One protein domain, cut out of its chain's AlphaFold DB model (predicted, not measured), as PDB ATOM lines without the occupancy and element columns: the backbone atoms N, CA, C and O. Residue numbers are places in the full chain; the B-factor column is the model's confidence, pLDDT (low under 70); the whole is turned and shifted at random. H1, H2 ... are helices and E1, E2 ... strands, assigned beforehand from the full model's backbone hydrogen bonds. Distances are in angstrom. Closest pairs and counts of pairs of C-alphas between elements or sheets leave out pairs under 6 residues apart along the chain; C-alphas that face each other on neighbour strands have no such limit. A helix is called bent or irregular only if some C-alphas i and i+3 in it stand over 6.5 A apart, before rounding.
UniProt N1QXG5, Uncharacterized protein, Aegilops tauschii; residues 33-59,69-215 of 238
ATOM      1  N   VAL A  33     130.621 198.802  87.972       55.69
ATOM      2  CA  VAL A  33     129.851 199.783  88.755       55.69
ATOM      3  C   VAL A  33     128.429 199.794  88.226       55.69
ATOM      4  O   VAL A  33     128.216 200.221  87.096       55.69
ATOM      5  N   THR A  34     127.462 199.337  89.023       65.06
ATOM      6  CA  THR A  34     126.050 199.467  88.659       65.06
ATOM      7  C   THR A  34     125.593 200.890  88.968       65.06
ATOM      8  O   THR A  34     125.607 201.295  90.137       65.06
ATOM      9  N   PRO A  35     125.276 201.701  87.947       73.94
ATOM     10  CA  PRO A  35     124.873 203.078  88.159       73.94
ATOM     11  C   PRO A  35     123.401 203.148  88.573       73.94
ATOM     12  O   PRO A  35     122.592 202.307  88.175       73.94
ATOM     13  N   LEU A  36     123.027 204.200  89.302       84.88
ATOM     14  CA  LEU A  36     121.617 204.568  89.400       84.88
ATOM     15  C   LEU A  36     121.247 205.363  88.150       84.88
ATOM     16  O   LEU A  36     121.768 206.455  87.931       84.88
ATOM     17  N   LEU A  37     120.355 204.800  87.343       86.75
ATOM     18  CA  LEU A  37     119.765 205.463  86.190       86.75
ATOM     19  C   LEU A  37     118.348 205.908  86.552       86.75
ATOM     20  O   LEU A  37     117.536 205.079  86.962       86.75
ATOM     21  N   ALA A  38     118.047 207.195  86.403       89.44
ATOM     22  CA  ALA A  38     116.724 207.740  86.689       89.44
ATOM     23  C   ALA A  38     116.392 208.913  85.759       89.44
ATOM     24  O   ALA A  38     117.274 209.674  85.365       89.44
ATOM     25  N   SER A  39     115.110 209.072  85.424       90.38
ATOM     26  CA  SER A  39     114.610 210.268  84.736       90.38
ATOM     27  C   SER A  39     114.194 211.305  85.774       90.38
ATOM     28  O   SER A  39     113.336 211.022  86.609       90.38
ATOM     29  N   ILE A  40     114.843 212.471  85.772       91.69
ATOM     30  CA  ILE A  40     114.651 213.533  86.771       91.69
ATOM     31  C   ILE A  40     114.794 214.881  86.069       91.69
ATOM     32  O   ILE A  40     115.701 215.069  85.261       91.69
ATOM     33  N   GLY A  41     113.891 215.822  86.338       88.75
ATOM     34  CA  GLY A  41     113.891 217.139  85.695       88.75
ATOM     35  C   GLY A  41     113.724 217.059  84.173       88.75
ATOM     36  O   GLY A  41     114.259 217.897  83.455       88.75
ATOM     37  N   GLY A  42     113.058 216.011  83.674       85.75
ATOM     38  CA  GLY A  42     112.919 215.740  82.240       85.75
ATOM     39  C   GLY A  42     114.188 215.214  81.557       85.75
ATOM     40  O   GLY A  42     114.203 215.098  80.335       85.75
ATOM     41  N   LYS A  43     115.244 214.884  82.313       87.69
ATOM     42  CA  LYS A  43     116.524 214.406  81.775       87.69
ATOM     43  C   LYS A  43     116.870 213.026  82.312       87.69
ATOM     44  O   LYS A  43     116.692 212.731  83.495       87.69
ATOM     45  N   LEU A  44     117.416 212.182  81.440       88.31
ATOM     46  CA  LEU A  44     117.981 210.902  81.846       88.31
ATOM     47  C   LEU A  44     119.305 211.152  82.570       88.31
ATOM     48  O   LEU A  44     120.265 211.615  81.960       88.31
ATOM     49  N   SER A  45     119.349 210.845  83.861       88.94
ATOM     50  CA  SER A  45     120.510 211.051  84.723       88.94
ATOM     51  C   SER A  45     121.100 209.718  85.168       88.94
ATOM     52  O   SER A  45     120.382 208.768  85.483       88.94
ATOM     53  N   LEU A  46     122.424 209.672  85.205       88.19
ATOM     54  CA  LEU A  46     123.257 208.564  85.629       88.19
ATOM     55  C   LEU A  46     124.097 209.009  86.825       88.19
ATOM     56  O   LEU A  46     124.985 209.856  86.702       88.19
ATOM     57  N   PHE A  47     123.851 208.404  87.979       87.12
ATOM     58  CA  PHE A  47     124.615 208.685  89.185       87.12
ATOM     59  C   PHE A  47     125.707 207.640  89.372       87.12
ATOM     60  O   PHE A  47     125.438 206.444  89.529       87.12
ATOM     61  N   LEU A  48     126.947 208.120  89.359       83.31
ATOM     62  CA  LEU A  48     128.156 207.348  89.593       83.31
ATOM     63  C   LEU A  48     128.758 207.746  90.938       83.31
ATOM     64  O   LEU A  48     128.430 208.771  91.527       83.31
ATOM     65  N   GLU A  49     129.671 206.926  91.436       79.69
ATOM     66  CA  GLU A  49     130.257 207.111  92.760       79.69
ATOM     67  C   GLU A  49     131.007 208.455  92.936       79.69
ATOM     68  O   GLU A  49     131.021 209.032  94.032       79.69
ATOM     69  N   ASP A  50     131.619 208.962  91.864       79.00
ATOM     70  CA  ASP A  50     132.453 210.166  91.842       79.00
ATOM     71  C   ASP A  50     131.842 211.347  91.069       79.00
ATOM     72  O   ASP A  50     132.307 212.477  91.223       79.00
ATOM     73  N   ARG A  51     130.805 211.116  90.256       83.81
ATOM     74  CA  ARG A  51     130.196 212.134  89.390       83.81
ATOM     75  C   ARG A  51     128.748 211.816  89.041       83.81
ATOM     76  O   ARG A  51     128.288 210.688  89.176       83.81
ATOM     77  N   THR A  52     128.057 212.811  88.506       87.50
ATOM     78  CA  THR A  52     126.741 212.639  87.885       87.50
ATOM     79  C   THR A  52     126.858 212.981  86.406       87.50
ATOM     80  O   THR A  52     127.428 214.013  86.053       87.50
ATOM     81  N   GLU A  53     126.340 212.115  85.542       88.00
ATOM     82  CA  GLU A  53     126.211 212.376  84.108       88.00
ATOM     83  C   GLU A  53     124.727 212.499  83.768       88.00
ATOM     84  O   GLU A  53     123.913 211.752  84.294       88.00
ATOM     85  N   TYR A  54     124.344 213.427  82.900       87.25
ATOM     86  CA  TYR A  54     122.969 213.525  82.414       87.25
ATOM     87  C   TYR A  54     122.954 213.715  80.908       87.25
ATOM     88  O   TYR A  54     123.859 214.315  80.321       87.25
ATOM     89  N   LEU A  55     121.928 213.160  80.278       86.31
ATOM     90  CA  LEU A  55     121.721 213.284  78.850       86.31
ATOM     91  C   LEU A  55     121.317 214.729  78.554       86.31
ATOM     92  O   LEU A  55     120.354 215.244  79.130       86.31
ATOM     93  N   ALA A  56     122.105 215.399  77.714       81.38
ATOM     94  CA  ALA A  56     121.846 216.775  77.325       81.38
ATOM     95  C   ALA A  56     120.542 216.880  76.524       81.38
ATOM     96  O   ALA A  56     120.007 215.880  76.038       81.38
ATOM     97  N   ASP A  57     120.051 218.111  76.382       81.00
ATOM     98  CA  ASP A  57     118.877 218.385  75.558       81.00
ATOM     99  C   ASP A  57     119.113 217.889  74.121       81.00
ATOM    100  O   ASP A  57     120.255 217.921  73.636       81.00
ATOM    101  N   PRO A  58     118.060 217.394  73.443       74.94
ATOM    102  CA  PRO A  58     118.209 216.858  72.104       74.94
ATOM    103  C   PRO A  58     118.782 217.935  71.170       74.94
ATOM    104  O   PRO A  58     118.429 219.115  71.287       74.94
ATOM    105  N   PRO A  59     119.665 217.553  70.233       75.50
ATOM    106  CA  PRO A  59     120.154 218.480  69.225       75.50
ATOM    107  C   PRO A  59     118.972 219.042  68.412       75.50
ATOM    108  O   PRO A  59     117.949 218.366  68.273       75.50
ATOM    109  N   TRP A  69     126.327 213.345  76.479       85.56
ATOM    110  CA  TRP A  69     126.266 213.349  77.935       85.56
ATOM    111  C   TRP A  69     127.014 214.562  78.479       85.56
ATOM    112  O   TRP A  69     128.092 214.906  77.992       85.56
ATOM    113  N   SER A  70     126.445 215.191  79.500       87.12
ATOM    114  CA  SER A  70     127.082 216.254  80.272       87.12
ATOM    115  C   SER A  70     127.467 215.729  81.647       87.12
ATOM    116  O   SER A  70     126.676 215.046  82.294       87.12
ATOM    117  N   THR A  71     128.671 216.066  82.104       87.50
ATOM    118  CA  THR A  71     129.219 215.594  83.381       87.50
ATOM    119  C   THR A  71     129.277 216.724  84.393       87.50
ATOM    120  O   THR A  71     129.770 217.811  84.093       87.50
ATOM    121  N   ILE A  72     128.842 216.447  85.620       85.88
ATOM    122  CA  ILE A  72     128.976 217.349  86.762       85.88
ATOM    123  C   ILE A  72     129.723 216.636  87.884       85.88
ATOM    124  O   ILE A  72     129.461 215.471  88.201       85.88
ATOM    125  N   ASN A  73     130.610 217.381  88.540       83.50
ATOM    126  CA  ASN A  73     131.283 216.960  89.765       83.50
ATOM    127  C   ASN A  73     130.322 217.042  90.962       83.50
ATOM    128  O   ASN A  73     130.445 217.918  91.814       83.50
ATOM    129  N   SER A  74     129.356 216.128  91.002       81.31
ATOM    130  CA  SER A  74     128.445 215.920  92.129       81.31
ATOM    131  C   SER A  74     128.628 214.482  92.628       81.31
ATOM    132  O   SER A  74     127.996 213.567  92.090       81.31
ATOM    133  N   PRO A  75     129.576 214.244  93.557       79.88
ATOM    134  CA  PRO A  75     129.870 212.907  94.055       79.88
ATOM    135  C   PRO A  75     128.750 212.412  94.971       79.88
ATOM    136  O   PRO A  75     128.196 213.176  95.765       79.88
ATOM    137  N   LEU A  76     128.464 211.109  94.919       85.56
ATOM    138  CA  LEU A  76     127.443 210.516  95.776       85.56
ATOM    139  C   LEU A  76     127.833 210.612  97.263       85.56
ATOM    140  O   LEU A  76     128.963 210.259  97.639       85.56
ATOM    141  N   PRO A  77     126.894 211.000  98.146       86.81
ATOM    142  CA  PRO A  77     127.117 210.978  99.591       86.81
ATOM    143  C   PRO A  77     127.083 209.551 100.182       86.81
ATOM    144  O   PRO A  77     127.275 209.370 101.385       86.81
ATOM    145  N   PHE A  78     126.883 208.531  99.343       84.94
ATOM    146  CA  PHE A  78     126.813 207.105  99.667       84.94
ATOM    147  C   PHE A  78     127.546 206.260  98.615       84.94
ATOM    148  O   PHE A  78     127.947 206.762  97.566       84.94
ATOM    149  N   TYR A  79     127.741 204.972  98.903       78.25
ATOM    150  CA  TYR A  79     128.248 204.022  97.915       78.25
ATOM    151  C   TYR A  79     127.107 203.608  96.985       78.25
ATOM    152  O   TYR A  79     126.045 203.203  97.453       78.25
ATOM    153  N   ASN A  80     127.321 203.678  95.672       75.88
ATOM    154  CA  ASN A  80     126.315 203.294  94.677       75.88
ATOM    155  C   ASN A  80     125.885 201.819  94.825       75.88
ATOM    156  O   ASN A  80     124.712 201.507  94.667       75.88
ATOM    157  N   VAL A  81     126.806 200.932  95.222       75.81
ATOM    158  CA  VAL A  81     126.516 199.512  95.508       75.81
ATOM    159  C   VAL A  81     125.627 199.304  96.740       75.81
ATOM    160  O   VAL A  81     125.197 198.192  97.007       75.81
ATOM    161  N   GLN A  82     125.362 200.357  97.517       83.62
ATOM    162  CA  GLN A  82     124.515 200.306  98.708       83.62
ATOM    163  C   GLN A  82     123.169 201.008  98.503       83.62
ATOM    164  O   GLN A  82     122.489 201.296  99.488       83.62
ATOM    165  N   ILE A  83     122.781 201.318  97.263       88.50
ATOM    166  CA  ILE A  83     121.454 201.869  96.966       88.50
ATOM    167  C   ILE A  83     120.407 200.783  97.208       88.50
ATOM    168  O   ILE A  83     120.454 199.711  96.612       88.50
ATOM    169  N   LEU A  84     119.450 201.080  98.085       90.94
ATOM    170  CA  LEU A  84     118.380 200.155  98.459       90.94
ATOM    171  C   LEU A  84     117.100 200.462  97.685       90.94
ATOM    172  O   LEU A  84     116.438 199.557  97.173       90.94
ATOM    173  N   CYS A  85     116.762 201.747  97.591       94.06
ATOM    174  CA  CYS A  85     115.603 202.213  96.852       94.06
ATOM    175  C   CYS A  85     115.699 203.689  96.485       94.06
ATOM    176  O   CYS A  85     116.525 204.436  97.016       94.06
ATOM    177  N   TYR A  86     114.838 204.092  95.558       95.88
ATOM    178  CA  TYR A  86     114.699 205.473  95.133       95.88
ATOM    179  C   TYR A  86     113.272 205.768  94.668       95.88
ATOM    180  O   TYR A  86     112.548 204.870  94.237       95.88
ATOM    181  N   ALA A  87     112.876 207.032  94.754       96.75
ATOM    182  CA  ALA A  87     111.571 207.509  94.318       96.75
ATOM    183  C   ALA A  87     111.691 208.930  93.765       96.75
ATOM    184  O   ALA A  87     112.375 209.775  94.349       96.75
ATOM    185  N   LEU A  88     111.026 209.198  92.643       96.50
ATOM    186  CA  LEU A  88     110.906 210.554  92.119       96.50
ATOM    187  C   LEU A  88     109.823 211.295  92.912       96.50
ATOM    188  O   LEU A  88     108.714 210.788  93.103       96.50
ATOM    189  N   HIS A  89     110.152 212.487  93.396       96.44
ATOM    190  CA  HIS A  89     109.201 213.362  94.062       96.44
ATOM    191  C   HIS A  89     108.173 213.900  93.044       96.44
ATOM    192  O   HIS A  89     108.519 214.095  91.876       96.44
ATOM    193  N   PRO A  90     106.918 214.173  93.452       95.06
ATOM    194  CA  PRO A  90     105.870 214.676  92.552       95.06
ATOM    195  C   PRO A  90     106.196 216.007  91.863       95.06
ATOM    196  O   PRO A  90     105.568 216.349  90.867       95.06
ATOM    197  N   ASP A  91     107.191 216.752  92.356       94.94
ATOM    198  CA  ASP A  91     107.708 217.954  91.685       94.94
ATOM    199  C   ASP A  91     108.451 217.656  90.366       94.94
ATOM    200  O   ASP A  91     108.810 218.583  89.641       94.94
ATOM    201  N   GLY A  92     108.721 216.380  90.068       93.56
ATOM    202  CA  GLY A  92     109.425 215.926  88.873       93.56
ATOM    203  C   GLY A  92     110.914 216.280  88.826       93.56
ATOM    204  O   GLY A  92     111.569 215.984  87.831       93.56
ATOM    205  N   ARG A  93     111.468 216.895  89.873       94.00
ATOM    206  CA  ARG A  93     112.825 217.465  89.925       94.00
ATOM    207  C   ARG A  93     113.677 216.878  91.043       94.00
ATOM    208  O   ARG A  93     114.904 216.885  90.933       94.00
ATOM    209  N   THR A  94     113.048 216.394  92.103       95.75
ATOM    210  CA  THR A  94     113.746 215.891  93.280       95.75
ATOM    211  C   THR A  94     113.720 214.368  93.287       95.75
ATOM    212  O   THR A  94     112.657 213.753  93.266       95.75
ATOM    213  N   LEU A  95     114.888 213.732  93.346       95.94
ATOM    214  CA  LEU A  95     115.000 212.281  93.493       95.94
ATOM    215  C   LEU A  95     115.359 211.937  94.931       95.94
ATOM    216  O   LEU A  95     116.423 212.330  95.396       95.94
ATOM    217  N   PHE A  96     114.531 211.155  95.612       95.88
ATOM    218  CA  PHE A  96     114.878 210.588  96.911       95.88
ATOM    219  C   PHE A  96     115.574 209.246  96.738       95.88
ATOM    220  O   PHE A  96     115.161 208.427  95.920       95.88
ATOM    221  N   VAL A  97     116.616 209.014  97.532       94.75
ATOM    222  CA  VAL A  97     117.404 207.782  97.522       94.75
ATOM    223  C   VAL A  97     117.680 207.350  98.952       94.75
ATOM    224  O   VAL A  97     118.230 208.112  99.748       94.75
ATOM    225  N   SER A  98     117.347 206.105  99.271       93.44
ATOM    226  CA  SER A  98     117.783 205.461 100.505       93.44
ATOM    227  C   SER A  98     118.943 204.522 100.196       93.44
ATOM    228  O   SER A  98     118.836 203.629  99.353       93.44
ATOM    229  N   ALA A  99     120.065 204.731 100.880       90.94
ATOM    230  CA  ALA A  99     121.300 203.999 100.642       90.94
ATOM    231  C   ALA A  99     122.100 203.780 101.934       90.94
ATOM    232  O   ALA A  99     121.916 204.470 102.942       90.94
ATOM    233  N   GLY A 100     123.027 202.824 101.906       81.31
ATOM    234  CA  GLY A 100     124.061 202.708 102.936       81.31
ATOM    235  C   GLY A 100     124.997 203.927 102.935       81.31
ATOM    236  O   GLY A 100     125.297 204.498 101.890       81.31
ATOM    237  N   SER A 101     125.432 204.386 104.112       66.00
ATOM    238  CA  SER A 101     126.195 205.640 104.250       66.00
ATOM    239  C   SER A 101     127.712 205.456 104.096       66.00
ATOM    240  O   SER A 101     128.295 204.521 104.647       66.00
ATOM    241  N   ARG A 102     128.377 206.419 103.431       63.81
ATOM    242  CA  ARG A 102     129.849 206.504 103.289       63.81
ATOM    243  C   ARG A 102     130.583 206.908 104.568       63.81
ATOM    244  O   ARG A 102     131.763 206.593 104.718       63.81
ATOM    245  N   ARG A 103     129.947 207.657 105.477       54.41
ATOM    246  CA  ARG A 103     130.597 208.191 106.688       54.41
ATOM    247  C   ARG A 103     129.686 208.028 107.908       54.41
ATOM    248  O   ARG A 103     128.653 208.676 108.005       54.41
ATOM    249  N   LYS A 104     130.145 207.206 108.863       52.03
ATOM    250  CA  LYS A 104     129.581 206.967 110.209       52.03
ATOM    251  C   LYS A 104     128.189 206.286 110.235       52.03
ATOM    252  O   LYS A 104     127.197 206.865 110.650       52.03
ATOM    253  N   ASN A 105     128.196 204.999 109.876       61.12
ATOM    254  CA  ASN A 105     127.494 203.871 110.521       61.12
ATOM    255  C   ASN A 105     125.962 203.730 110.536       61.12
ATOM    256  O   ASN A 105     125.505 202.812 111.209       61.12
ATOM    257  N   LEU A 106     125.158 204.493 109.789       79.00
ATOM    258  CA  LEU A 106     123.737 204.141 109.632       79.00
ATOM    259  C   LEU A 106     123.236 204.344 108.193       79.00
ATOM    260  O   LEU A 106     123.519 205.389 107.596       79.00
ATOM    261  N   PRO A 107     122.490 203.375 107.625       87.56
ATOM    262  CA  PRO A 107     121.730 203.584 106.398       87.56
ATOM    263  C   PRO A 107     120.866 204.848 106.501       87.56
ATOM    264  O   PRO A 107     120.321 205.155 107.563       87.56
ATOM    265  N   SER A 108     120.811 205.618 105.420       91.50
ATOM    266  CA  SER A 108     120.270 206.979 105.426       91.50
ATOM    267  C   SER A 108     119.470 207.274 104.164       91.50
ATOM    268  O   SER A 108     119.638 206.611 103.138       91.50
ATOM    269  N   THR A 109     118.644 208.314 104.237       93.12
ATOM    270  CA  THR A 109     117.906 208.845 103.088       93.12
ATOM    271  C   THR A 109     118.449 210.208 102.685       93.12
ATOM    272  O   THR A 109     118.733 211.070 103.522       93.12
ATOM    273  N   PHE A 110     118.598 210.383 101.378       92.94
ATOM    274  CA  PHE A 110     119.123 211.562 100.712       92.94
ATOM    275  C   PHE A 110     118.149 212.013  99.627       92.94
ATOM    276  O   PHE A 110     117.319 211.222  99.178       92.94
ATOM    277  N   SER A 111     118.273 213.257  99.180       94.25
ATOM    278  CA  SER A 111     117.629 213.716  97.954       94.25
ATOM    279  C   SER A 111     118.623 214.410  97.035       94.25
ATOM    280  O   SER A 111     119.615 214.971  97.503       94.25
ATOM    281  N   PHE A 112     118.373 214.330  95.734       93.88
ATOM    282  CA  PHE A 112     119.092 215.061  94.702       93.88
ATOM    283  C   PHE A 112     118.149 216.056  94.038       93.88
ATOM    284  O   PHE A 112     117.094 215.666  93.535       93.88
ATOM    285  N   ASP A 113     118.546 217.323  94.026       93.44
ATOM    286  CA  ASP A 113     117.845 218.395  93.327       93.44
ATOM    287  C   ASP A 113     118.442 218.558  91.923       93.44
ATOM    288  O   ASP A 113     119.595 218.968  91.786       93.44
ATOM    289  N   ALA A 114     117.667 218.271  90.873       91.50
ATOM    290  CA  ALA A 114     118.161 218.330  89.497       91.50
ATOM    291  C   ALA A 114     118.379 219.746  88.925       91.50
ATOM    292  O   ALA A 114     119.056 219.877  87.911       91.50
ATOM    293  N   GLU A 115     117.847 220.807  89.538       90.19
ATOM    294  CA  GLU A 115     118.157 222.187  89.115       90.19
ATOM    295  C   GLU A 115     119.428 222.686  89.803       90.19
ATOM    296  O   GLU A 115     120.279 223.307  89.171       90.19
ATOM    297  N   ARG A 116     119.564 222.409  91.106       89.75
ATOM    298  CA  ARG A 116     120.724 222.849  91.898       89.75
ATOM    299  C   ARG A 116     121.923 221.926  91.742       89.75
ATOM    300  O   ARG A 116     123.047 222.353  91.983       89.75
ATOM    301  N   LEU A 117     121.685 220.686  91.316       89.19
ATOM    302  CA  LEU A 117     122.679 219.624  91.142       89.19
ATOM    303  C   LEU A 117     123.354 219.226  92.467       89.19
ATOM    304  O   LEU A 117     124.507 218.784  92.504       89.19
ATOM    305  N   GLU A 118     122.608 219.371  93.562       90.06
ATOM    306  CA  GLU A 118     123.069 219.216  94.941       90.06
ATOM    307  C   GLU A 118     122.376 218.035  95.629       90.06
ATOM    308  O   GLU A 118     121.187 217.780  95.431       90.06
ATOM    309  N   TRP A 119     123.131 217.344  96.487       91.50
ATOM    310  CA  TRP A 119     122.608 216.312  97.378       91.50
ATOM    311  C   TRP A 119     122.290 216.879  98.764       91.50
ATOM    312  O   TRP A 119     123.104 217.590  99.357       91.50
ATOM    313  N   ALA A 120     121.157 216.476  99.330       91.19
ATOM    314  CA  ALA A 120     120.762 216.760 100.704       91.19
ATOM    315  C   ALA A 120     120.619 215.464 101.515       91.19
ATOM    316  O   ALA A 120     120.201 214.433 100.997       91.19
ATOM    317  N   HIS A 121     120.955 215.506 102.809       91.12
ATOM    318  CA  HIS A 121     120.721 214.403 103.753       91.12
ATOM    319  C   HIS A 121     119.473 214.686 104.590       91.12
ATOM    320  O   HIS A 121     119.361 215.763 105.183       91.12
ATOM    321  N   HIS A 122     118.560 213.715 104.657       89.94
ATOM    322  CA  HIS A 122     117.276 213.851 105.350       89.94
ATOM    323  C   HIS A 122     117.216 213.148 106.701       89.94
ATOM    324  O   HIS A 122     116.378 213.518 107.518       89.94
ATOM    325  N   GLY A 123     118.088 212.170 106.956       89.50
ATOM    326  CA  GLY A 123     118.153 211.478 108.239       89.50
ATOM    327  C   GLY A 123     118.656 210.041 108.147       89.50
ATOM    328  O   GLY A 123     118.823 209.478 107.064       89.50
ATOM    329  N   ASN A 124     118.886 209.450 109.321       90.31
ATOM    330  CA  ASN A 124     119.350 208.069 109.488       90.31
ATOM    331  C   ASN A 124     118.158 207.102 109.519       90.31
ATOM    332  O   ASN A 124     117.934 206.389 110.496       90.31
ATOM    333  N   TRP A 125     117.347 207.156 108.470       91.06
ATOM    334  CA  TRP A 125     116.177 206.313 108.262       91.06
ATOM    335  C   TRP A 125     116.092 205.941 106.782       91.06
ATOM    336  O   TRP A 125     116.716 206.582 105.932       91.06
ATOM    337  N   LEU A 126     115.340 204.887 106.471       92.81
ATOM    338  CA  LEU A 126     115.183 204.354 105.119       92.81
ATOM    339  C   LEU A 126     113.721 204.401 104.693       92.81
ATOM    340  O   LEU A 126     112.829 204.211 105.520       92.81
ATOM    341  N   LEU A 127     113.492 204.595 103.398       95.12
ATOM    342  CA  LEU A 127     112.191 204.360 102.789       95.12
ATOM    343  C   LEU A 127     111.845 202.857 102.837       95.12
ATOM    344  O   LEU A 127     112.742 202.003 102.817       95.12
ATOM    345  N   PRO A 128     110.549 202.503 102.882       95.44
ATOM    346  CA  PRO A 128     110.101 201.122 103.067       95.44
ATOM    347  C   PRO A 128     110.174 200.276 101.783       95.44
ATOM    348  O   PRO A 128     109.597 199.190 101.736       95.44
ATOM    349  N   PHE A 129     110.869 200.751 100.743       96.06
ATOM    350  CA  PHE A 129     110.843 200.166  99.404       96.06
ATOM    351  C   PHE A 129     112.086 199.336  99.071       96.06
ATOM    352  O   PHE A 129     113.189 199.635  99.532       96.06
ATOM    353  N   ALA A 130     111.910 198.325  98.225       92.19
ATOM    354  CA  ALA A 130     112.974 197.663  97.482       92.19
ATOM    355  C   ALA A 130     112.958 198.154  96.028       92.19
ATOM    356  O   ALA A 130     111.969 197.976  95.318       92.19
ATOM    357  N   GLY A 131     114.064 198.748  95.571       92.00
ATOM    358  CA  GLY A 131     114.166 199.281  94.212       92.00
ATOM    359  C   GLY A 131     113.389 200.585  94.014       92.00
ATOM    360  O   GLY A 131     113.430 201.475  94.860       92.00
ATOM    361  N   GLN A 132     112.737 200.740  92.867       95.06
ATOM    362  CA  GLN A 132     112.032 201.974  92.527       95.06
ATOM    363  C   GLN A 132     110.620 202.002  93.125       95.06
ATOM    364  O   GLN A 132     109.881 201.022  93.017       95.06
ATOM    365  N   ALA A 133     110.240 203.143  93.693       97.19
ATOM    366  CA  ALA A 133     108.859 203.480  94.019       97.19
ATOM    367  C   ALA A 133     108.362 204.637  93.144       97.19
ATOM    368  O   ALA A 133     109.151 205.439  92.631       97.19
ATOM    369  N   TYR A 134     107.047 204.715  92.976       97.44
ATOM    370  CA  TYR A 134     106.389 205.670  92.090       97.44
ATOM    371  C   TYR A 134     105.324 206.437  92.849       97.44
ATOM    372  O   TYR A 134     104.676 205.887  93.734       97.44
ATOM    373  N   PHE A 135     105.142 207.704  92.502       97.31
ATOM    374  CA  PHE A 135     104.044 208.489  93.038       97.31
ATOM    375  C   PHE A 135     102.725 208.086  92.389       97.31
ATOM    376  O   PHE A 135     102.627 208.016  91.166       97.31
ATOM    377  N   ASP A 136     101.724 207.857  93.229       97.62
ATOM    378  CA  ASP A 136     100.345 207.641  92.839       97.62
ATOM    379  C   ASP A 136      99.504 208.838  93.295       97.62
ATOM    380  O   ASP A 136      99.459 209.155  94.485       97.62
ATOM    381  N   ALA A 137      98.870 209.523  92.344       95.62
ATOM    382  CA  ALA A 137      98.117 210.741  92.623       95.62
ATOM    383  C   ALA A 137      96.778 210.475  93.328       95.62
ATOM    384  O   ALA A 137      96.322 211.335  94.072       95.62
ATOM    385  N   GLU A 138      96.158 209.308  93.127       96.19
ATOM    386  CA  GLU A 138      94.903 208.957  93.806       96.19
ATOM    387  C   GLU A 138      95.143 208.634  95.283       96.19
ATOM    388  O   GLU A 138      94.321 208.959  96.139       96.19
ATOM    389  N   LEU A 139      96.284 208.011  95.587       95.25
ATOM    390  CA  LEU A 139      96.701 207.699  96.955       95.25
ATOM    391  C   LEU A 139      97.468 208.837  97.639       95.25
ATOM    392  O   LEU A 139      97.722 208.742  98.840       95.25
ATOM    393  N   GLU A 140      97.878 209.857  96.880       96.44
ATOM    394  CA  GLU A 140      98.775 210.940  97.309       96.44
ATOM    395  C   GLU A 140     100.035 210.419  98.030       96.44
ATOM    396  O   GLU A 140     100.542 211.011  98.986       96.44
ATOM    397  N   ALA A 141     100.558 209.283  97.565       97.44
ATOM    398  CA  ALA A 141     101.618 208.537  98.231       97.44
ATOM    399  C   ALA A 141     102.578 207.902  97.224       97.44
ATOM    400  O   ALA A 141     102.239 207.649  96.067       97.44
ATOM    401  N   TRP A 142     103.789 207.586  97.676       98.12
ATOM    402  CA  TRP A 142     104.651 206.672  96.937       98.12
ATOM    403  C   TRP A 142     104.198 205.233  97.136       98.12
ATOM    404  O   TRP A 142     103.897 204.835  98.256       98.12
ATOM    405  N   VAL A 143     104.222 204.444  96.068       98.06
ATOM    406  CA  VAL A 143     103.904 203.016  96.044       98.06
ATOM    407  C   VAL A 143     105.093 202.249  95.479       98.06
ATOM    408  O   VAL A 143     105.671 202.629  94.458       98.06
ATOM    409  N   GLY A 144     105.468 201.153  96.134       97.50
ATOM    410  CA  GLY A 144     106.590 200.320  95.713       97.50
ATOM    411  C   GLY A 144     106.555 198.925  96.326       97.50
ATOM    412  O   GLY A 144     105.696 198.610  97.149       97.50
ATOM    413  N   LEU A 145     107.505 198.079  95.923       96.44
ATOM    414  CA  LEU A 145     107.703 196.768  96.545       96.44
ATOM    415  C   LEU A 145     108.233 196.950  97.967       96.44
ATOM    416  O   LEU A 145     109.173 197.715  98.168       96.44
ATOM    417  N   ALA A 146     107.686 196.226  98.939       95.06
ATOM    418  CA  ALA A 146     108.140 196.315 100.320       95.06
ATOM    419  C   ALA A 146     109.557 195.735 100.495       95.06
ATOM    420  O   ALA A 146     109.908 194.689  99.936       95.06
ATOM    421  N   ARG A 147     110.388 196.444 101.270       89.69
ATOM    422  CA  ARG A 147     111.800 196.097 101.495       89.69
ATOM    423  C   ARG A 147     112.001 194.976 102.502       89.69
ATOM    424  O   ARG A 147     112.912 194.166 102.330       89.69
ATOM    425  N   ASP A 148     111.233 194.990 103.587       85.62
ATOM    426  CA  ASP A 148     111.522 194.133 104.732       85.62
ATOM    427  C   ASP A 148     111.344 192.653 104.370       85.62
ATOM    428  O   ASP A 148     110.513 192.267 103.548       85.62
ATOM    429  N   LYS A 149     112.175 191.796 104.971       78.62
ATOM    430  CA  LYS A 149     112.231 190.371 104.611       78.62
ATOM    431  C   LYS A 149     110.892 189.668 104.848       78.62
ATOM    432  O   LYS A 149     110.483 188.850 104.032       78.62
ATOM    433  N   GLU A 150     110.205 190.022 105.929       84.38
ATOM    434  CA  GLU A 150     108.894 189.473 106.295       84.38
ATOM    435  C   GLU A 150     107.771 189.949 105.363       84.38
ATOM    436  O   GLU A 150     106.786 189.242 105.169       84.38
ATOM    437  N   SER A 151     107.945 191.114 104.733       84.81
ATOM    438  CA  SER A 151     107.007 191.693 103.771       84.81
ATOM    439  C   SER A 151     107.442 191.498 102.316       84.81
ATOM    440  O   SER A 151     106.902 192.130 101.406       84.81
ATOM    441  N   SER A 152     108.378 190.582 102.044       86.69
ATOM    442  CA  SER A 152     108.755 190.272 100.665       86.69
ATOM    443  C   SER A 152     107.574 189.740  99.862       86.69
ATOM    444  O   SER A 152     106.872 188.821 100.287       86.69
ATOM    445  N   GLY A 153     107.396 190.303  98.669       90.44
ATOM    446  CA  GLY A 153     106.275 189.974  97.796       90.44
ATOM    447  C   GLY A 153     105.081 190.914  97.932       90.44
ATOM    448  O   GLY A 153     104.188 190.853  97.097       90.44
ATOM    449  N   TYR A 154     105.054 191.786  98.939       95.31
ATOM    450  CA  TYR A 154     103.970 192.742  99.146       95.31
ATOM    451  C   TYR A 154     104.316 194.111  98.560       95.31
ATOM    452  O   TYR A 154     105.487 194.468  98.402       95.31
ATOM    453  N   LEU A 155     103.281 194.897  98.276       96.44
ATOM    454  CA  LEU A 155     103.421 196.331  98.041       96.44
ATOM    455  C   LEU A 155     103.350 197.085  99.368       96.44
ATOM    456  O   LEU A 155     102.695 196.641 100.311       96.44
ATOM    457  N   CYS A 156     103.980 198.247  99.438       96.81
ATOM    458  CA  CYS A 156     103.742 199.219 100.494       96.81
ATOM    459  C   CYS A 156     103.505 200.602  99.891       96.81
ATOM    460  O   CYS A 156     103.923 200.885  98.765       96.81
ATOM    461  N   SER A 157     102.817 201.454 100.648       97.38
ATOM    462  CA  SER A 157     102.669 202.870 100.340       97.38
ATOM    463  C   SER A 157     103.308 203.724 101.427       97.38
ATOM    464  O   SER A 157     103.364 203.313 102.586       97.38
ATOM    465  N   CYS A 158     103.803 204.902 101.071       96.50
ATOM    466  CA  CYS A 158     104.522 205.791 101.973       96.50
ATOM    467  C   CYS A 158     104.178 207.252 101.685       96.50
ATOM    468  O   CYS A 158     104.159 207.652 100.519       96.50
ATOM    469  N   ASP A 159     103.934 208.036 102.736       96.44
ATOM    470  CA  ASP A 159     103.693 209.474 102.609       96.44
ATOM    471  C   ASP A 159     104.909 210.149 101.958       96.44
ATOM    472  O   ASP A 159     106.057 209.827 102.279       96.44
ATOM    473  N   VAL A 160     104.667 211.107 101.061       95.06
ATOM    474  CA  VAL A 160     105.743 211.816 100.356       95.06
ATOM    475  C   VAL A 160     106.429 212.812 101.306       95.06
ATOM    476  O   VAL A 160     105.787 213.754 101.780       95.06
ATOM    477  N   PRO A 161     107.738 212.660 101.591       90.12
ATOM    478  CA  PRO A 161     108.486 213.607 102.407       90.12
ATOM    479  C   PRO A 161     108.581 214.991 101.752       90.12
ATOM    480  O   PRO A 161     108.880 215.079 100.560       90.12
ATOM    481  N   PRO A 162     108.454 216.088 102.516       86.00
ATOM    482  CA  PRO A 162     108.721 217.420 101.989       86.00
ATOM    483  C   PRO A 162     110.215 217.613 101.673       86.00
ATOM    484  O   PRO A 162     111.086 217.298 102.486       86.00
ATOM    485  N   VAL A 163     110.508 218.218 100.516       82.00
ATOM    486  CA  VAL A 163     111.866 218.377  99.952       82.00
ATOM    487  C   VAL A 163     112.844 219.127 100.868       82.00
ATOM    488  O   VAL A 163     114.022 218.796 100.913       82.00
ATOM    489  N   ALA A 164     112.395 220.134 101.621       73.56
ATOM    490  CA  ALA A 164     113.288 220.982 102.423       73.56
ATOM    491  C   ALA A 164     113.454 220.530 103.887       73.56
ATOM    492  O   ALA A 164     114.219 221.139 104.639       73.56
ATOM    493  N   ALA A 165     112.735 219.494 104.332       69.38
ATOM    494  CA  ALA A 165     112.735 219.113 105.739       69.38
ATOM    495  C   ALA A 165     113.831 218.089 106.056       69.38
ATOM    496  O   ALA A 165     113.922 217.025 105.437       69.38
ATOM    497  N   LYS A 166     114.611 218.359 107.107       71.56
ATOM    498  CA  LYS A 166     115.308 217.292 107.832       71.56
ATOM    499  C   LYS A 166     114.277 216.566 108.680       71.56
ATOM    500  O   LYS A 166     113.777 217.128 109.652       71.56
ATOM    501  N   LEU A 167     113.953 215.340 108.296       72.06
ATOM    502  CA  LEU A 167     113.001 214.527 109.035       72.06
ATOM    503  C   LEU A 167     113.734 213.757 110.129       72.06
ATOM    504  O   LEU A 167     114.684 213.017 109.874       72.06
ATOM    505  N   THR A 168     113.274 213.914 111.367       74.62
ATOM    506  CA  THR A 168     113.803 213.179 112.523       74.62
ATOM    507  C   THR A 168     113.375 211.710 112.538       74.62
ATOM    508  O   THR A 168     113.979 210.910 113.245       74.62
ATOM    509  N   SER A 169     112.351 211.354 111.762       83.31
ATOM    510  CA  SER A 169     111.773 210.014 111.656       83.31
ATOM    511  C   SER A 169     111.390 209.706 110.206       83.31
ATOM    512  O   SER A 169     111.158 210.643 109.438       83.31
ATOM    513  N   PRO A 170     111.294 208.422 109.819       87.75
ATOM    514  CA  PRO A 170     110.761 208.069 108.511       87.75
ATOM    515  C   PRO A 170     109.307 208.552 108.355       87.75
ATOM    516  O   PRO A 170     108.589 208.649 109.358       87.75
ATOM    517  N   PRO A 171     108.869 208.846 107.119       92.19
ATOM    518  CA  PRO A 171     107.456 209.062 106.806       92.19
ATOM    519  C   PRO A 171     106.593 207.862 107.216       92.19
ATOM    520  O   PRO A 171     107.072 206.723 107.300       92.19
ATOM    521  N   SER A 172     105.302 208.112 107.445       94.50
ATOM    522  CA  SER A 172     104.346 207.033 107.680       94.50
ATOM    523  C   SER A 172     104.254 206.152 106.441       94.50
ATOM    524  O   SER A 172     104.363 206.616 105.303       94.50
ATOM    525  N   TRP A 173     104.045 204.863 106.661       95.81
ATOM    526  CA  TRP A 173     103.873 203.910 105.581       95.81
ATOM    527  C   TRP A 173     102.870 202.835 105.974       95.81
ATOM    528  O   TRP A 173     102.595 202.609 107.155       95.81
ATOM    529  N   LYS A 174     102.289 202.195 104.964       96.75
ATOM    530  CA  LYS A 174     101.303 201.126 105.104       96.75
ATOM    531  C   LYS A 174     101.734 199.945 104.256       96.75
ATOM    532  O   LYS A 174     102.219 200.119 103.140       96.75
ATOM    533  N   LEU A 175     101.539 198.747 104.786       97.12
ATOM    534  CA  LEU A 175     101.736 197.514 104.037       97.12
ATOM    535  C   LEU A 175     100.432 197.128 103.331       97.12
ATOM    536  O   LEU A 175      99.357 197.199 103.930       97.12
ATOM    537  N   GLY A 176     100.530 196.729 102.066       94.50
ATOM    538  CA  GLY A 176      99.423 196.137 101.325       94.50
ATOM    539  C   GLY A 176      99.012 194.787 101.914       94.50
ATOM    540  O   GLY A 176      99.805 194.110 102.566       94.50
ATOM    541  N   GLN A 177      97.759 194.400 101.692       93.12
ATOM    542  CA  GLN A 177      97.210 193.152 102.237       93.12
ATOM    543  C   GLN A 177      97.564 191.936 101.378       93.12
ATOM    544  O   GLN A 177      97.737 190.838 101.903       93.12
ATOM    545  N   ASP A 178      97.704 192.144 100.070       92.69
ATOM    546  CA  ASP A 178      97.900 191.069  99.110       92.69
ATOM    547  C   ASP A 178      99.384 190.822  98.837       92.69
ATOM    548  O   ASP A 178     100.154 191.738  98.518       92.69
ATOM    549  N   LYS A 179      99.781 189.550  98.932       93.19
ATOM    550  CA  LYS A 179     101.100 189.088  98.500       93.19
ATOM    551  C   LYS A 179     101.071 188.912  96.985       93.19
ATOM    552  O   LYS A 179     100.406 188.012  96.482       93.19
ATOM    553  N   MET A 180     101.814 189.748  96.271       91.19
ATOM    554  CA  MET A 180     101.843 189.756  94.810       91.19
ATOM    555  C   MET A 180     102.722 188.649  94.224       91.19
ATOM    556  O   MET A 180     102.430 188.149  93.146       91.19
ATOM    557  N   PHE A 181     103.788 188.253  94.925       88.12
ATOM    558  CA  PHE A 181     104.671 187.167  94.497       88.12
ATOM    559  C   PHE A 181     105.360 186.476  95.674       88.12
ATOM    560  O   PHE A 181     105.417 187.010  96.785       88.12
ATOM    561  N   SER A 182     105.912 185.280  95.446       82.12
ATOM    562  CA  SER A 182     106.695 184.563  96.455       82.12
ATOM    563  C   SER A 182     108.168 184.475  96.081       82.12
ATOM    564  O   SER A 182     108.523 183.939  95.034       82.12
ATOM    565  N   LYS A 183     109.036 184.921  96.994       73.88
ATOM    566  CA  LYS A 183     110.487 184.708  96.896       73.88
ATOM    567  C   LYS A 183     110.930 183.307  97.327       73.88
ATOM    568  O   LYS A 183     112.107 182.998  97.212       73.88
ATOM    569  N   ASP A 184     110.009 182.474  97.812       74.44
ATOM    570  CA  ASP A 184     110.333 181.145  98.351       74.44
ATOM    571  C   ASP A 184     110.679 180.134  97.242       74.44
ATOM    572  O   ASP A 184     111.222 179.065  97.509       74.44
ATOM    573  N   SER A 185     110.376 180.470  95.983       75.06
ATOM    574  CA  SER A 185     110.807 179.688  94.827       75.06
ATOM    575  C   SER A 185     112.307 179.849  94.608       75.06
ATOM    576  O   SER A 185     112.793 180.958  94.395       75.06
ATOM    577  N   GLU A 186     113.037 178.735  94.547       73.19
ATOM    578  CA  GLU A 186     114.480 178.736  94.259       73.19
ATOM    579  C   GLU A 186     114.828 179.306  92.876       73.19
ATOM    580  O   GLU A 186     115.977 179.663  92.618       73.19
ATOM    581  N   LEU A 187     113.837 179.412  91.986       80.62
ATOM    582  CA  LEU A 187     114.001 180.000  90.663       80.62
ATOM    583  C   LEU A 187     113.852 181.525  90.675       80.62
ATOM    584  O   LEU A 187     114.180 182.158  89.679       80.62
ATOM    585  N   HIS A 188     113.357 182.141  91.748       84.19
ATOM    586  CA  HIS A 188     113.040 183.567  91.745       84.19
ATOM    587  C   HIS A 188     114.305 184.443  91.815       84.19
ATOM    588  O   HIS A 188     115.007 184.464  92.824       84.19
ATOM    589  N   ARG A 189     114.576 185.216  90.754       81.69
ATOM    590  CA  ARG A 189     115.708 186.162  90.674       81.69
ATOM    591  C   ARG A 189     115.378 187.537  91.237       81.69
ATOM    592  O   ARG A 189     116.255 188.215  91.760       81.69
ATOM    593  N   GLY A 190     114.131 187.971  91.113       86.38
ATOM    594  CA  GLY A 190     113.740 189.319  91.495       86.38
ATOM    595  C   GLY A 190     112.401 189.711  90.899       86.38
ATOM    596  O   GLY A 190     111.884 189.036  90.014       86.38
ATOM    597  N   ALA A 191     111.876 190.832  91.374       90.62
ATOM    598  CA  ALA A 191     110.695 191.448  90.804       90.62
ATOM    599  C   ALA A 191     110.902 192.959  90.694       90.62
ATOM    600  O   ALA A 191     111.643 193.552  91.484       90.62
ATOM    601  N   LYS A 192     110.242 193.579  89.719       91.94
ATOM    602  CA  LYS A 192     110.190 195.031  89.548       91.94
ATOM    603  C   LYS A 192     108.748 195.480  89.404       91.94
ATOM    604  O   LYS A 192     107.946 194.819  88.750       91.94
ATOM    605  N   LEU A 193     108.450 196.628  89.997       94.56
ATOM    606  CA  LEU A 193     107.198 197.333  89.781       94.56
ATOM    607  C   LEU A 193     107.403 198.372  88.675       94.56
ATOM    608  O   LEU A 193     108.417 199.076  88.664       94.56
ATOM    609  N   VAL A 194     106.446 198.471  87.761       93.88
ATOM    610  CA  VAL A 194     106.419 199.469  86.690       93.88
ATOM    611  C   VAL A 194     105.105 200.225  86.780       93.88
ATOM    612  O   VAL A 194     104.036 199.616  86.771       93.88
ATOM    613  N   TYR A 195     105.180 201.548  86.885       93.69
ATOM    614  CA  TYR A 195     103.995 202.395  86.853       93.69
ATOM    615  C   TYR A 195     103.540 202.621  85.414       93.69
ATOM    616  O   TYR A 195     104.332 203.023  84.564       93.69
ATOM    617  N   MET A 196     102.260 202.360  85.155       94.12
ATOM    618  CA  MET A 196     101.657 202.423  83.822       94.12
ATOM    619  C   MET A 196     100.795 203.680  83.621       94.12
ATOM    620  O   MET A 196     100.215 203.842  82.550       94.12
ATOM    621  N   GLY A 197     100.705 204.559  84.627       91.50
ATOM    622  CA  GLY A 197      99.754 205.675  84.653       91.50
ATOM    623  C   GLY A 197      98.385 205.270  85.206       91.50
ATOM    624  O   GLY A 197      98.096 204.083  85.358       91.50
ATOM    625  N   ASP A 198      97.546 206.259  85.524       93.19
ATOM    626  CA  ASP A 198      96.162 206.078  86.001       93.19
ATOM    627  C   ASP A 198      96.032 205.069  87.152       93.19
ATOM    628  O   ASP A 198      95.209 204.152  87.107       93.19
ATOM    629  N   SER A 199      96.932 205.180  88.131       94.62
ATOM    630  CA  SER A 199      97.003 204.293  89.300       94.62
ATOM    631  C   SER A 199      97.111 202.797  88.969       94.62
ATOM    632  O   SER A 199      96.794 201.924  89.777       94.62
ATOM    633  N   LYS A 200      97.611 202.474  87.767       95.62
ATOM    634  CA  LYS A 200      97.878 201.106  87.318       95.62
ATOM    635  C   LYS A 200      99.360 200.799  87.393       95.62
ATOM    636  O   LYS A 200     100.218 201.584  86.988       95.62
ATOM    637  N   PHE A 201      99.645 199.586  87.839       95.44
ATOM    638  CA  PHE A 201     100.994 199.070  87.978       95.44
ATOM    639  C   PHE A 201     101.100 197.705  87.308       95.44
ATOM    640  O   PHE A 201     100.170 196.899  87.355       95.44
ATOM    641  N   CYS A 202     102.250 197.440  86.704       95.75
ATOM    642  CA  CYS A 202     102.639 196.124  86.230       95.75
ATOM    643  C   CYS A 202     103.722 195.565  87.158       95.75
ATOM    644  O   CYS A 202     104.688 196.257  87.485       95.75
ATOM    645  N   LEU A 203     103.555 194.314  87.586       94.50
ATOM    646  CA  LEU A 203     104.589 193.560  88.283       94.50
ATOM    647  C   LEU A 203     105.304 192.660  87.277       94.50
ATOM    648  O   LEU A 203     104.668 191.859  86.597       94.50
ATOM    649  N   ILE A 204     106.625 192.776  87.220       93.69
ATOM    650  CA  ILE A 204     107.477 191.941  86.377       93.69
ATOM    651  C   ILE A 204     108.320 191.061  87.289       93.69
ATOM    652  O   ILE A 204     109.175 191.568  88.014       93.69
ATOM    653  N   GLU A 205     108.095 189.751  87.239       90.81
ATOM    654  CA  GLU A 205     108.905 188.749  87.932       90.81
ATOM    655  C   GLU A 205     109.957 188.160  86.990       90.81
ATOM    656  O   GLU A 205     109.686 187.840  85.833       90.81
ATOM    657  N   SER A 206     111.174 187.989  87.493       88.00
ATOM    658  CA  SER A 206     112.267 187.330  86.783       88.00
ATOM    659  C   SER A 206     112.563 185.992  87.446       88.00
ATOM    660  O   SER A 206     112.886 185.938  88.635       88.00
ATOM    661  N   LEU A 207     112.480 184.909  86.673       86.19
ATOM    662  CA  LEU A 207     112.703 183.541  87.134       86.19
ATOM    663  C   LEU A 207     113.836 182.888  86.327       86.19
ATOM    664  O   LEU A 207     113.942 183.096  85.121       86.19
ATOM    665  N   PHE A 208     114.667 182.071  86.973       78.88
ATOM    666  CA  PHE A 208     115.562 181.149  86.282       78.88
ATOM    667  C   PHE A 208     114.745 180.145  85.471       78.88
ATOM    668  O   PHE A 208     113.735 179.612  85.945       78.88
ATOM    669  N   HIS A 209     115.234 179.822  84.275       79.00
ATOM    670  CA  HIS A 209     114.777 178.618  83.603       79.00
ATOM    671  C   HIS A 209     115.168 177.398  84.447       79.00
ATOM    672  O   HIS A 209     116.215 177.391  85.099       79.00
ATOM    673  N   LYS A 210     114.336 176.350  84.445       73.94
ATOM    674  CA  LYS A 210     114.555 175.159  85.287       73.94
ATOM    675  C   LYS A 210     115.911 174.491  85.034       73.94
ATOM    676  O   LYS A 210     116.467 173.907  85.957       73.94
ATOM    677  N   ASP A 211     116.439 174.630  83.825       75.81
ATOM    678  CA  ASP A 211     117.705 174.024  83.402       75.81
ATOM    679  C   ASP A 211     118.939 174.878  83.766       75.81
ATOM    680  O   ASP A 211     120.057 174.369  83.845       75.81
ATOM    681  N   ASP A 212     118.741 176.160  84.087       71.44
ATOM    682  CA  ASP A 212     119.811 177.123  84.390       71.44
ATOM    683  C   ASP A 212     120.107 177.243  85.892       71.44
ATOM    684  O   ASP A 212     120.851 178.127  86.320       71.44
ATOM    685  N   GLN A 213     119.556 176.342  86.713       62.03
ATOM    686  CA  GLN A 213     119.780 176.320  88.165       62.03
ATOM    687  C   GLN A 213     121.270 176.246  88.536       62.03
ATOM    688  O   GLN A 213     121.681 176.740  89.583       62.03
ATOM    689  N   HIS A 214     122.090 175.660  87.663       66.75
ATOM    690  CA  HIS A 214     123.528 175.496  87.848       66.75
ATOM    691  C   HIS A 214     124.331 176.808  87.732       66.75
ATOM    692  O   HIS A 214     125.469 176.857  88.188       66.75
ATOM    693  N   LEU A 215     123.758 177.878  87.159       63.41
ATOM    694  CA  LEU A 215     124.393 179.204  87.069       63.41
ATOM    695  C   LEU A 215     124.238 180.035  88.354       63.41
ATOM    696  O   LEU A 215     124.623 181.208  88.395       63.41
TER     697      LEU A 215
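What this domain is: This is residues 33 to 59 and 69 to 215 of the 238 residues of an uncharacterized protein of Aegilops tauschii (UniProt N1QXG5). A long sheet of eight strands, curled like part of a barrel, runs through two lobes: E5 to E8 lie in one and E9 to E12 in the other. The sheet E1 to E4 sits beside the E5 and E6 end of the first lobe, while the hairpin E13 and E14 covers E9 and E10 in a sandwich, two sheets face to face, and leads to H1 at the far end. The printed part has 174 residues, mostly strand, with fourteen named strands in chain order and then one named helix. The large sheet is mixed, in the order E8 E7 E6 E5 E9 E10 E11 E12. The whole is compact, with a radius of gyration of the C-alphas of 16.8 A and spans of 46 by 40 by 36 A.

Where its parts are: Find the large sheet in E5, residues 78 to 88, E6, 94 to 101, E7, 108 to 113, E8, 118 to 123, E9, 129 to 136, E10, 141 to 146, E11, 154 to 159, and E12, 173 to 179. E5 bends by 104 degrees at residue 81 and E9 by 89 degrees at residue 132. Find C-alpha 36 at (121.617, 204.568, 89.400), where E1, residues 36 to 40, begins; E2, 43 to 47, E3, 52 to 55, and E4, 69 to 72, follow. E13, residues 188 to 197, is 26.8 A long and E14, 200 to 207, 23.0 A. H1, residues 210 to 215, ends at C-alpha 215, (124.393, 179.204, 87.069); it is irregular, with C-alphas 211 and 214 7.5 A apart.

How they stand to each other: Look first at E5 and E9, parallel at 20 degrees, with N 133 and O 86 2.9 A apart. On either side run meanders, each strand the antiparallel neighbour of the one before: E5 to E8, with N 97 and O 110 at 2.8 A, and E9 to E12, with N 143 and O 134 at 2.8 A. E1 E2 E3 is a third, with N 45 and O 38 at 2.8 A; E4 is antiparallel to E3. The closest C-alphas of E1 and E6 are those of Ile 40 and Leu 95, 6.8 A. In the hairpin E13 and E14, N 192 and O 204 are 2.8 A apart. Its closest C-alphas to E9 are Tyr 195 and Tyr 134, 6.6 A. H1 has 0 of 2 O i to N i+4 pairs within hydrogen-bond range and 1 of 3 O i to N i+3 pairs; it is apart from E13.

The domain as a whole: The C-alphas farthest apart are those of Ala 164 and Asp 211, 50.9 A. Residues 60 to 68 are not printed, and C-alphas 59 and 69 are 11.8 A apart across this cut. The link E11 to E12, residues 160 to 172, is long. Mean pLDDT of the printed part is 87.1; residues 33 to 34, 101 to 105, 165 and 213 to 215 are under 70.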